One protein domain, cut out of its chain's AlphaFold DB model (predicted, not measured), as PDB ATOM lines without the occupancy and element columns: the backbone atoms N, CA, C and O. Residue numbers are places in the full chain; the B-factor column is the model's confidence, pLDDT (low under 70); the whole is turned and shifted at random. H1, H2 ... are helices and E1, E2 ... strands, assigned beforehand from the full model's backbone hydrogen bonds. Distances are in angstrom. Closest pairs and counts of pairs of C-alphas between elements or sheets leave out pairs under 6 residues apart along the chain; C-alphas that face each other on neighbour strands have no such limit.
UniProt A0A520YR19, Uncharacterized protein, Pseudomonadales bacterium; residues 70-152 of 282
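This is residues 70 to 152 of the 282 residues of an uncharacterized protein of Pseudomonadales bacterium (UniProt A0A520YR19). A twisted sheet of four strands, joined one after another as hairpins, has a single helix, H1, packed slantwise over one face. Two long loops, residues 83 to 101 and 109 to 119, reach out at opposite ends and make the longest axis; residues 90 to 96 stick out. The printed part has 83 residues, with one named helix and then four named strands; the sheet's order is E1 E2 E3 E4, all antiparallel, and the class is mixed. It is compact, with a radius of gyration of the C-alphas of 13.3 A, yet elongated, spanning 44 by 28 by 19 A.

H1, residues 70 to 82, is on the sheet of E1, residues 102 to 108, E2, residues 120 to 127, E3, residues 132 to 139, and E4, residues 145 to 151. This gives two layers, a helix on one face of a sheet, with H1 at a height over the sheet of 8.9 A. H1 lies over E2 and only just over E1 and E3, with 3 of its C-alphas falling on each of these two. On the local plane its line and that of E2 stand at 46 degrees, slantwise to the strands. The closest C-alphas of H1 and E3 are those of Ala 75 and Val 138, 6.0 A apart. In H1 every O i to N i+4 pair is within hydrogen-bond range. The strands form a meander, each the antiparallel neighbour of the one before. Within hydrogen-bond range are N 104 and O 124 at 2.8 A in the hairpin E1 and E2, N 123 and O 136 at 2.9 A in the hairpin E2 and E3, and N 135 and O 149 at 2.9 A in the hairpin E3 and E4. The edge strands E1 and E4 are apart.

H1 begins at C-alpha 70, (-18.244, -50.971, 8.498), and is 18.5 A long. E1 measures 18.4 A, E2 22.4 A, E3 22.8 A and E4 16.3 A, ending at C-alpha 151, (-39.434, -40.338, 21.219).

The C-alphas of Ala 95 and Asn 114 are the two farthest apart, 44.4 A. The printed part has no cut. The links H1 to E1 and E1 to E2 are long. Residues 90 to 93, 114 and 116 have pLDDT under 70.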
ATOM      1  N   GLU A  70     -17.386 -50.870   9.690       95.12
ATOM      2  CA  GLU A  70     -18.244 -50.971   8.498       95.12
ATOM      3  C   GLU A  70     -19.729 -51.008   8.882       95.12
ATOM      4  O   GLU A  70     -20.530 -50.279   8.316       95.12
ATOM      5  N   GLU A  71     -20.081 -51.777   9.917       95.31
ATOM      6  CA  GLU A  71     -21.449 -51.875  10.454       95.31
ATOM      7  C   GLU A  71     -22.004 -50.514  10.902       95.31
ATOM      8  O   GLU A  71     -23.166 -50.183  10.646       95.31
ATOM      9  N   ARG A  72     -21.174 -49.708  11.578       96.19
ATOM     10  CA  ARG A  72     -21.548 -48.351  12.001       96.19
ATOM     11  C   ARG A  72     -21.765 -47.450  10.793       96.19
ATOM     12  O   ARG A  72     -22.761 -46.735  10.753       96.19
ATOM     13  N   GLU A  73     -20.858 -47.499   9.826       95.38
ATOM     14  CA  GLU A  73     -20.931 -46.690   8.611       95.38
ATOM     15  C   GLU A  73     -22.172 -47.042   7.777       95.38
ATOM     16  O   GLU A  73     -22.943 -46.153   7.423       95.38
ATOM     17  N   THR A  74     -22.449 -48.331   7.557       96.31
ATOM     18  CA  THR A  74     -23.650 -48.804   6.852       96.31
ATOM     19  C   THR A  74     -24.932 -48.298   7.516       96.31
ATOM     20  O   THR A  74     -25.825 -47.788   6.830       96.31
ATOM     21  N   ALA A  75     -25.021 -48.375   8.848       96.62
ATOM     22  CA  ALA A  75     -26.183 -47.881   9.581       96.62
ATOM     23  C   ALA A  75     -26.348 -46.356   9.455       96.62
ATOM     24  O   ALA A  75     -27.458 -45.862   9.240       96.62
ATOM     25  N   LEU A  76     -25.254 -45.598   9.550       95.44
ATOM     26  CA  LEU A  76     -25.285 -44.138   9.457       95.44
ATOM     27  C   LEU A  76     -25.620 -43.659   8.042       95.44
ATOM     28  O   LEU A  76     -26.443 -42.757   7.887       95.44
ATOM     29  N   GLN A  77     -25.093 -44.317   7.009       94.69
ATOM     30  CA  GLN A  77     -25.458 -44.051   5.616       94.69
ATOM     31  C   GLN A  77     -26.933 -44.357   5.336       94.69
ATOM     32  O   GLN A  77     -27.596 -43.621   4.602       94.69
ATOM     33  N   ALA A  78     -27.487 -45.424   5.917       95.69
ATOM     34  CA  ALA A  78     -28.918 -45.705   5.823       95.69
ATOM     35  C   ALA A  78     -29.771 -44.583   6.434       95.69
ATOM     36  O   ALA A  78     -30.731 -44.127   5.808       95.69
ATOM     37  N   ILE A  79     -29.391 -44.094   7.618       95.25
ATOM     38  CA  ILE A  79     -30.083 -42.989   8.296       95.25
ATOM     39  C   ILE A  79     -29.977 -41.698   7.479       95.25
ATOM     40  O   ILE A  79     -30.998 -41.039   7.276       95.25
ATOM     41  N   ALA A  80     -28.787 -41.374   6.965       93.62
ATOM     42  CA  ALA A  80     -28.545 -40.191   6.139       93.62
ATOM     43  C   ALA A  80     -29.393 -40.192   4.858       93.62
ATOM     44  O   ALA A  80     -30.014 -39.185   4.525       93.62
ATOM     45  N   ARG A  81     -29.492 -41.340   4.169       93.25
ATOM     46  CA  ARG A  81     -30.328 -41.481   2.962       93.25
ATOM     47  C   ARG A  81     -31.810 -41.224   3.234       93.25
ATOM     48  O   ARG A  81     -32.489 -40.644   2.395       93.25
ATOM     49  N   LYS A  82     -32.317 -41.664   4.389       91.94
ATOM     50  CA  LYS A  82     -33.734 -41.513   4.752       91.94
ATOM     51  C   LYS A  82     -34.067 -40.137   5.334       91.94
ATOM     52  O   LYS A  82     -35.213 -39.705   5.249       91.94
ATOM     53  N   ASN A  83     -33.089 -39.458   5.928       87.56
ATOM     54  CA  ASN A  83     -33.271 -38.174   6.599       87.56
ATOM     55  C   ASN A  83     -32.343 -37.138   5.947       87.56
ATOM     56  O   ASN A  83     -31.245 -36.907   6.461       87.56
ATOM     57  N   PRO A  84     -32.750 -36.526   4.817       80.19
ATOM     58  CA  PRO A  84     -31.952 -35.491   4.169       80.19
ATOM     59  C   PRO A  84     -31.686 -34.354   5.163       80.19
ATOM     60  O   PRO A  84     -32.615 -33.789   5.733       80.19
ATOM     61  N   GLY A  85     -30.407 -34.073   5.417       80.00
ATOM     62  CA  GLY A  85     -29.950 -33.140   6.451       80.00
ATOM     63  C   GLY A  85     -29.316 -33.811   7.672       80.00
ATOM     64  O   GLY A  85     -28.600 -33.144   8.409       80.00
ATOM     65  N   PHE A  86     -29.495 -35.120   7.881       85.81
ATOM     66  CA  PHE A  86     -28.684 -35.855   8.852       85.81
ATOM     67  C   PHE A  86     -27.240 -35.922   8.349       85.81
ATOM     68  O   PHE A  86     -26.942 -36.594   7.362       85.81
ATOM     69  N   GLU A  87     -26.340 -35.235   9.044       74.19
ATOM     70  CA  GLU A  87     -24.908 -35.316   8.786       74.19
ATOM     71  C   GLU A  87     -24.214 -36.021   9.941       74.19
ATOM     72  O   GLU A  87     -24.213 -35.564  11.088       74.19
ATOM     73  N   GLN A  88     -23.552 -37.127   9.612       72.56
ATOM     74  CA  GLN A  88     -22.571 -37.704  10.506       72.56
ATOM     75  C   GLN A  88     -21.383 -36.749  10.586       72.56
ATOM     76  O   GLN A  88     -20.616 -36.593   9.636       72.56
ATOM     77  N   ARG A  89     -21.203 -36.135  11.752       71.25
ATOM     78  CA  ARG A  89     -19.985 -35.390  12.055       71.25
ATOM     79  C   ARG A  89     -18.830 -36.370  12.166       71.25
ATOM     80  O   ARG A  89     -18.652 -37.042  13.178       71.25
ATOM     81  N   THR A  90     -18.071 -36.491  11.087       65.06
ATOM     82  CA  THR A  90     -16.866 -37.324  11.030       65.06
ATOM     83  C   THR A  90     -15.622 -36.548  11.455       65.06
ATOM     84  O   THR A  90     -14.610 -37.158  11.799       65.06
ATOM     85  N   ARG A  91     -15.683 -35.208  11.475       64.75
ATOM     86  CA  ARG A  91     -14.549 -34.337  11.790       64.75
ATOM     87  C   ARG A  91     -14.755 -33.611  13.111       64.75
ATOM     88  O   ARG A  91     -15.747 -32.926  13.322       64.75
ATOM     89  N   ARG A  92     -13.735 -33.701  13.966       63.94
ATOM     90  CA  ARG A  92     -13.670 -33.068  15.294       63.94
ATOM     91  C   ARG A  92     -13.792 -31.533  15.272       63.94
ATOM     92  O   ARG A  92     -14.020 -30.942  16.315       63.94
ATOM     93  N   ASN A  93     -13.619 -30.900  14.110       68.44
ATOM     94  CA  ASN A  93     -13.518 -29.444  13.979       68.44
ATOM     95  C   ASN A  93     -14.736 -28.799  13.303       68.44
ATOM     96  O   ASN A  93     -14.710 -27.601  13.029       68.44
ATOM     97  N   ASP A  94     -15.791 -29.560  13.013       78.25
ATOM     98  CA  ASP A  94     -16.990 -28.972  12.428       78.25
ATOM     99  C   ASP A  94     -17.738 -28.181  13.509       78.25
ATOM    100  O   ASP A  94     -18.229 -28.747  14.488       78.25
ATOM    101  N   ALA A  95     -17.844 -26.860  13.333       82.12
ATOM    102  CA  ALA A  95     -18.575 -25.989  14.253       82.12
ATOM    103  C   ALA A  95     -19.985 -26.536  14.513       82.12
ATOM    104  O   ALA A  95     -20.646 -27.002  13.578       82.12
ATOM    105  N   PHE A  96     -20.444 -26.520  15.769       87.25
ATOM    106  CA  PHE A  96     -21.790 -26.969  16.127       87.25
ATOM    107  C   PHE A  96     -22.846 -26.225  15.301       87.25
ATOM    108  O   PHE A  96     -22.790 -25.006  15.159       87.25
ATOM    109  N   LYS A  97     -23.796 -26.972  14.733       87.69
ATOM    110  CA  LYS A  97     -24.922 -26.415  13.984       87.69
ATOM    111  C   LYS A  97     -26.199 -27.092  14.451       87.69
ATOM    112  O   LYS A  97     -26.304 -28.314  14.383       87.69
ATOM    113  N   ASN A  98     -27.135 -26.279  14.916       89.12
ATOM    114  CA  ASN A  98     -28.481 -26.660  15.340       89.12
ATOM    115  C   ASN A  98     -29.494 -26.642  14.179       89.12
ATOM    116  O   ASN A  98     -30.691 -26.777  14.406       89.12
ATOM    117  N   ASP A  99     -29.041 -26.458  12.940       89.62
ATOM    118  CA  ASP A  99     -29.879 -26.484  11.739       89.62
ATOM    119  C   ASP A  99     -30.091 -27.900  11.185       89.62
ATOM    120  O   ASP A  99     -30.836 -28.079  10.225       89.62
ATOM    121  N   ARG A 100     -29.459 -28.905  11.796       89.62
ATOM    122  CA  ARG A 100     -29.477 -30.292  11.342       89.62
ATOM    123  C   ARG A 100     -29.501 -31.282  12.498       89.62
ATOM    124  O   ARG A 100     -29.006 -30.958  13.581       89.62
ATOM    125  N   PRO A 101     -30.036 -32.497  12.290       92.19
ATOM    126  CA  PRO A 101     -30.039 -33.497  13.337       92.19
ATOM    127  C   PRO A 101     -28.626 -33.973  13.700       92.19
ATOM    128  O   PRO A 101     -27.786 -34.160  12.820       92.19
ATOM    129  N   ALA A 102     -28.378 -34.221  14.988       92.06
ATOM    130  CA  ALA A 102     -27.102 -34.742  15.483       92.06
ATOM    131  C   ALA A 102     -27.251 -36.147  16.068       92.06
ATOM    132  O   ALA A 102     -28.151 -36.403  16.869       92.06
ATOM    133  N   LEU A 103     -26.339 -37.053  15.704       95.06
ATOM    134  CA  LEU A 103     -26.238 -38.376  16.320       95.06
ATOM    135  C   LEU A 103     -25.867 -38.243  17.803       95.06
ATOM    136  O   LEU A 103     -24.825 -37.683  18.135       95.06
ATOM    137  N   LEU A 104     -26.698 -38.803  18.678       95.12
ATOM    138  CA  LEU A 104     -26.482 -38.824  20.124       95.12
ATOM    139  C   LEU A 104     -25.874 -40.150  20.587       95.12
ATOM    140  O   LEU A 104     -24.973 -40.165  21.421       95.12
ATOM    141  N   LEU A 105     -26.372 -41.267  20.053       96.06
ATOM    142  CA  LEU A 105     -25.938 -42.608  20.429       96.06
ATOM    143  C   LEU A 105     -26.097 -43.572  19.253       96.06
ATOM    144  O   LEU A 105     -27.090 -43.531  18.530       96.06
ATOM    145  N   LEU A 106     -25.118 -44.459  19.095       96.44
ATOM    146  CA  LEU A 106     -25.160 -45.571  18.155       96.44
ATOM    147  C   LEU A 106     -24.605 -46.808  18.848       96.44
ATOM    148  O   LEU A 106     -23.408 -46.866  19.143       96.44
ATOM    149  N   GLU A 107     -25.456 -47.793  19.103       96.25
ATOM    150  CA  GLU A 107     -25.074 -48.989  19.846       96.25
ATOM    151  C   GLU A 107     -25.679 -50.260  19.259       96.25
ATOM    152  O   GLU A 107     -26.684 -50.246  18.553       96.25
ATOM    153  N   LYS A 108     -25.043 -51.398  19.540       95.56
ATOM    154  CA  LYS A 108     -25.572 -52.694  19.118       95.56
ATOM    155  C   LYS A 108     -26.836 -52.996  19.914       95.56
ATOM    156  O   LYS A 108     -26.779 -53.025  21.144       95.56
ATOM    157  N   ARG A 109     -27.917 -53.369  19.232       94.75
ATOM    158  CA  ARG A 109     -29.108 -53.881  19.907       94.75
ATOM    159  C   ARG A 109     -28.788 -55.214  20.593       94.75
ATOM    160  O   ARG A 109     -28.292 -56.136  19.934       94.75
ATOM    161  N   PRO A 110     -29.107 -55.388  21.886       90.31
ATOM    162  CA  PRO A 110     -28.996 -56.685  22.536       90.31
ATOM    163  C   PRO A 110     -29.882 -57.730  21.845       90.31
ATOM    164  O   PRO A 110     -31.083 -57.527  21.656       90.31
ATOM    165  N   LEU A 111     -29.297 -58.873  21.488       86.00
ATOM    166  CA  LEU A 111     -30.056 -60.007  20.968       86.00
ATOM    167  C   LEU A 111     -30.744 -60.744  22.119       86.00
ATOM    168  O   LEU A 111     -30.157 -60.956  23.183       86.00
ATOM    169  N   LYS A 112     -31.981 -61.196  21.892       82.19
ATOM    170  CA  LYS A 112     -32.637 -62.132  22.813       82.19
ATOM    171  C   LYS A 112     -31.853 -63.448  22.845       82.19
ATOM    172  O   LYS A 112     -31.312 -63.885  21.829       82.19
ATOM    173  N   LYS A 113     -31.801 -64.099  24.012       71.75
ATOM    174  CA  LYS A 113     -31.138 -65.402  24.183       71.75
ATOM    175  C   LYS A 113     -31.695 -66.394  23.150       71.75
ATOM    176  O   LYS A 113     -32.906 -66.540  23.044       71.75
ATOM    177  N   ASN A 114     -30.806 -67.053  22.406       67.12
ATOM    178  CA  ASN A 114     -31.105 -68.017  21.333       67.12
ATOM    179  C   ASN A 114     -31.693 -67.439  20.031       67.12
ATOM    180  O   ASN A 114     -32.007 -68.211  19.126       67.12
ATOM    181  N   ALA A 115     -31.797 -66.115  19.885       70.19
ATOM    182  CA  ALA A 115     -32.123 -65.527  18.593       70.19
ATOM    183  C   ALA A 115     -30.916 -65.664  17.649       70.19
ATOM    184  O   ALA A 115     -29.869 -65.052  17.864       70.19
ATOM    185  N   ARG A 116     -31.065 -66.475  16.596       67.88
ATOM    186  CA  ARG A 116     -30.257 -66.341  15.379       67.88
ATOM    187  C   ARG A 116     -30.944 -65.266  14.548       67.88
ATOM    188  O   ARG A 116     -32.110 -65.437  14.205       67.88
ATOM    189  N   GLY A 117     -30.284 -64.145  14.304       74.31
ATOM    190  CA  GLY A 117     -30.932 -63.025  13.635       74.31
ATOM    191  C   GLY A 117     -29.958 -61.960  13.175       74.31
ATOM    192  O   GLY A 117     -28.766 -62.017  13.488       74.31
ATOM    193  N   ALA A 118     -30.514 -61.007  12.429       84.38
ATOM    194  CA  ALA A 118     -29.842 -59.807  11.967       84.38
ATOM    195  C   ALA A 118     -29.071 -59.119  13.097       84.38
ATOM    196  O   ALA A 118     -29.499 -59.076  14.258       84.38
ATOM    197  N   ARG A 119     -27.918 -58.556  12.744       91.88
ATOM    198  CA  ARG A 119     -27.112 -57.767  13.666       91.88
ATOM    199  C   ARG A 119     -27.674 -56.352  13.679       91.88
ATOM    200  O   ARG A 119     -27.378 -55.555  12.803       91.88
ATOM    201  N   LEU A 120     -28.538 -56.077  14.648       95.44
ATOM    202  CA  LEU A 120     -29.286 -54.824  14.716       95.44
ATOM    203  C   LEU A 120     -28.534 -53.740  15.498       95.44
ATOM    204  O   LEU A 120     -27.805 -54.024  16.453       95.44
ATOM    205  N   VAL A 121     -28.773 -52.489  15.119       97.31
ATOM    206  CA  VAL A 121     -28.211 -51.274  15.714       97.31
ATOM    207  C   VAL A 121     -29.346 -50.381  16.192       97.31
ATOM    208  O   VAL A 121     -30.294 -50.137  15.449       97.31
ATOM    209  N   ASP A 122     -29.231 -49.882  17.416       97.81
ATOM    210  CA  ASP A 122     -30.017 -48.769  17.929       97.81
ATOM    211  C   ASP A 122     -29.285 -47.462  17.619       97.81
ATOM    212  O   ASP A 122     -28.144 -47.257  18.040       97.81
ATOM    213  N   ALA A 123     -29.943 -46.574  16.879       97.44
ATOM    214  CA  ALA A 123     -29.451 -45.234  16.602       97.44
ATOM    215  C   ALA A 123     -30.406 -44.200  17.192       97.44
ATOM    216  O   ALA A 123     -31.609 -44.229  16.929       97.44
ATOM    217  N   TYR A 124     -29.857 -43.264  17.957       97.31
ATOM    218  CA  TYR A 124     -30.580 -42.128  18.503       97.31
ATOM    219  C   TYR A 124     -29.947 -40.845  17.997       97.31
ATOM    220  O   TYR A 124     -28.742 -40.640  18.150       97.31
ATOM    221  N   TYR A 125     -30.756 -39.968  17.425       95.62
ATOM    222  CA  TYR A 125     -30.327 -38.648  16.986       95.62
ATOM    223  C   TYR A 125     -31.365 -37.602  17.367       95.62
ATOM    224  O   TYR A 125     -32.531 -37.927  17.570       95.62
ATOM    225  N   TYR A 126     -30.933 -36.355  17.509       95.25
ATOM    226  CA  TYR A 126     -31.788 -35.255  17.934       95.25
ATOM    227  C   TYR A 126     -31.946 -34.231  16.824       95.25
ATOM    228  O   TYR A 126     -30.947 -33.744  16.301       95.25
ATOM    229  N   ASP A 127     -33.187 -33.899  16.492       93.44
ATOM    230  CA  ASP A 127     -33.549 -32.813  15.590       93.44
ATOM    231  C   ASP A 127     -33.763 -31.531  16.410       93.44
ATOM    232  O   ASP A 127     -34.756 -31.383  17.130       93.44
ATOM    233  N   TYR A 128     -32.818 -30.594  16.313       93.75
ATOM    234  CA  TYR A 128     -32.872 -29.324  17.041       93.75
ATOM    235  C   TYR A 128     -33.935 -28.358  16.515       93.75
ATOM    236  O   TYR A 128     -34.411 -27.520  17.281       93.75
ATOM    237  N   GLN A 129     -34.350 -28.479  15.251       92.19
ATOM    238  CA  GLN A 129     -35.406 -27.633  14.697       92.19
ATOM    239  C   GLN A 129     -36.767 -28.035  15.265       92.19
ATOM    240  O   GLN A 129     -37.585 -27.178  15.604       92.19
ATOM    241  N   ARG A 130     -36.995 -29.345  15.415       92.19
ATOM    242  CA  ARG A 130     -38.262 -29.901  15.921       92.19
ATOM    243  C   ARG A 130     -38.282 -30.117  17.429       92.19
ATOM    244  O   ARG A 130     -39.356 -30.193  18.013       92.19
ATOM    245  N   ASN A 131     -37.117 -30.119  18.072       93.44
ATOM    246  CA  ASN A 131     -36.931 -30.493  19.473       93.44
ATOM    247  C   ASN A 131     -37.338 -31.941  19.771       93.44
ATOM    248  O   ASN A 131     -38.058 -32.216  20.729       93.44
ATOM    249  N   GLU A 132     -36.875 -32.864  18.935       93.25
ATOM    250  CA  GLU A 132     -37.306 -34.258  18.970       93.25
ATOM    251  C   GLU A 132     -36.118 -35.217  18.952       93.25
ATOM    252  O   GLU A 132     -35.199 -35.078  18.145       93.25
ATOM    253  N   THR A 133     -36.167 -36.243  19.805       95.56
ATOM    254  CA  THR A 133     -35.268 -37.395  19.702       95.56
ATOM    255  C   THR A 133     -35.893 -38.416  18.762       95.56
ATOM    256  O   THR A 133     -37.035 -38.828  18.952       95.56
ATOM    257  N   ILE A 134     -35.142 -38.872  17.770       95.94
ATOM    258  CA  ILE A 134     -35.563 -39.910  16.837       95.94
ATOM    259  C   ILE A 134     -34.777 -41.179  17.141       95.94
ATOM    260  O   ILE A 134     -33.557 -41.159  17.299       95.94
ATOM    261  N   HIS A 135     -35.503 -42.289  17.237       97.56
ATOM    262  CA  HIS A 135     -34.969 -43.619  17.485       97.56
ATOM    263  C   HIS A 135     -35.155 -44.493  16.246       97.56
ATOM    264  O   HIS A 135     -36.287 -44.711  15.806       97.56
ATOM    265  N   CYS A 136     -34.049 -45.018  15.724       97.69
ATOM    266  CA  CYS A 136     -34.020 -45.943  14.601       97.69
ATOM    267  C   CYS A 136     -33.452 -47.305  15.008       97.69
ATOM    268  O   CYS A 136     -32.506 -47.386  15.792       97.69
ATOM    269  N   ILE A 137     -34.007 -48.366  14.421       97.75
ATOM    270  CA  ILE A 137     -33.440 -49.716  14.457       97.75
ATOM    271  C   ILE A 137     -32.999 -50.065  13.045       97.75
ATOM    272  O   ILE A 137     -33.829 -50.077  12.134       97.75
ATOM    273  N   VAL A 138     -31.712 -50.355  12.878       97.69
ATOM    274  CA  VAL A 138     -31.097 -50.598  11.570       97.69
ATOM    275  C   VAL A 138     -30.424 -51.966  11.553       97.69
ATOM    276  O   VAL A 138     -29.749 -52.325  12.516       97.69
ATOM    277  N   ASP A 139     -30.591 -52.732  10.481       96.25
ATOM    278  CA  ASP A 139     -29.740 -53.889  10.201       96.25
ATOM    279  C   ASP A 139     -28.338 -53.399   9.808       96.25
ATOM    280  O   ASP A 139     -28.166 -52.670   8.832       96.25
ATOM    281  N   ALA A 140     -27.326 -53.778  10.588       95.31
ATOM    282  CA  ALA A 140     -25.953 -53.320  10.410       95.31
ATOM    283  C   ALA A 140     -25.291 -53.825   9.120       95.31
ATOM    284  O   ALA A 140     -24.321 -53.225   8.668       95.31
ATOM    285  N   ALA A 141     -25.760 -54.947   8.569       92.69
ATOM    286  CA  ALA A 141     -25.188 -55.560   7.378       92.69
ATOM    287  C   ALA A 141     -25.833 -55.013   6.102       92.69
ATOM    288  O   ALA A 141     -25.135 -54.762   5.121       92.69
ATOM    289  N   THR A 142     -27.155 -54.823   6.104       95.62
ATOM    290  CA  THR A 142     -27.899 -54.392   4.906       95.62
ATOM    291  C   THR A 142     -28.175 -52.889   4.876       95.62
ATOM    292  O   THR A 142     -28.410 -52.321   3.808       95.62
ATOM    293  N   GLY A 143     -28.158 -52.227   6.034       96.69
ATOM    294  CA  GLY A 143     -28.626 -50.851   6.184       96.69
ATOM    295  C   GLY A 143     -30.153 -50.722   6.123       96.69
ATOM    296  O   GLY A 143     -30.663 -49.615   5.966       96.69
ATOM    297  N   GLU A 144     -30.907 -51.818   6.216       96.94
ATOM    298  CA  GLU A 144     -32.367 -51.762   6.265       96.94
ATOM    299  C   GLU A 144     -32.837 -51.133   7.585       96.94
ATOM    300  O   GLU A 144     -32.439 -51.551   8.672       96.94
ATOM    301  N   ILE A 145     -33.707 -50.122   7.508       97.00
ATOM    302  CA  ILE A 145     -34.302 -49.487   8.690       97.00
ATOM    303  C   ILE A 145     -35.608 -50.209   9.029       97.00
ATOM    304  O   ILE A 145     -36.640 -49.949   8.409       97.00
ATOM    305  N   HIS A 146     -35.580 -51.065  10.050       95.94
ATOM    306  CA  HIS A 146     -36.751 -51.818  10.516       95.94
ATOM    307  C   HIS A 146     -37.735 -50.975  11.332       95.94
ATOM    308  O   HIS A 146     -38.930 -51.263  11.368       95.94
ATOM    309  N   LEU A 147     -37.241 -49.952  12.030       96.56
ATOM    310  CA  LEU A 147     -38.062 -49.060  12.844       96.56
ATOM    311  C   LEU A 147     -37.492 -47.651  12.788       96.56
ATOM    312  O   LEU A 147     -36.280 -47.470  12.864       96.56
ATOM    313  N   GLN A 148     -38.378 -46.666  12.736       97.06
ATOM    314  CA  GLN A 148     -38.068 -45.271  13.011       97.06
ATOM    315  C   GLN A 148     -39.254 -44.657  13.743       97.06
ATOM    316  O   GLN A 148     -40.391 -44.794  13.294       97.06
ATOM    317  N   ARG A 149     -39.000 -43.989  14.866       96.75
ATOM    318  CA  ARG A 149     -40.035 -43.289  15.630       96.75
ATOM    319  C   ARG A 149     -39.468 -42.081  16.353       96.75
ATOM    320  O   ARG A 149     -38.323 -42.110  16.802       96.75
ATOM    321  N   THR A 150     -40.298 -41.064  16.521       96.06
ATOM    322  CA  THR A 150     -40.027 -39.966  17.448       96.06
ATOM    323  C   THR A 150     -40.259 -40.444  18.881       96.06
ATOM    324  O   THR A 150     -41.222 -41.161  19.163       96.06
ATOM    325  N   VAL A 151     -39.361 -40.067  19.786       94.19
ATOM    326  CA  VAL A 151     -39.434 -40.338  21.219       94.19
ATOM    327  C   VAL A 151     -39.449 -38.999  21.946       94.19
ATOM    328  O   VAL A 151     -38.475 -38.249  21.911       94.19
ATOM    329  N   THR A 152     -40.566 -38.695  22.599       85.25
ATOM    330  CA  THR A 152     -40.710 -37.485  23.412       85.25
ATOM    331  C   THR A 152     -40.065 -37.681  24.779       85.25
ATOM    332  O   THR A 152     -39.950 -38.809  25.262       85.25
TER     333      THR A 152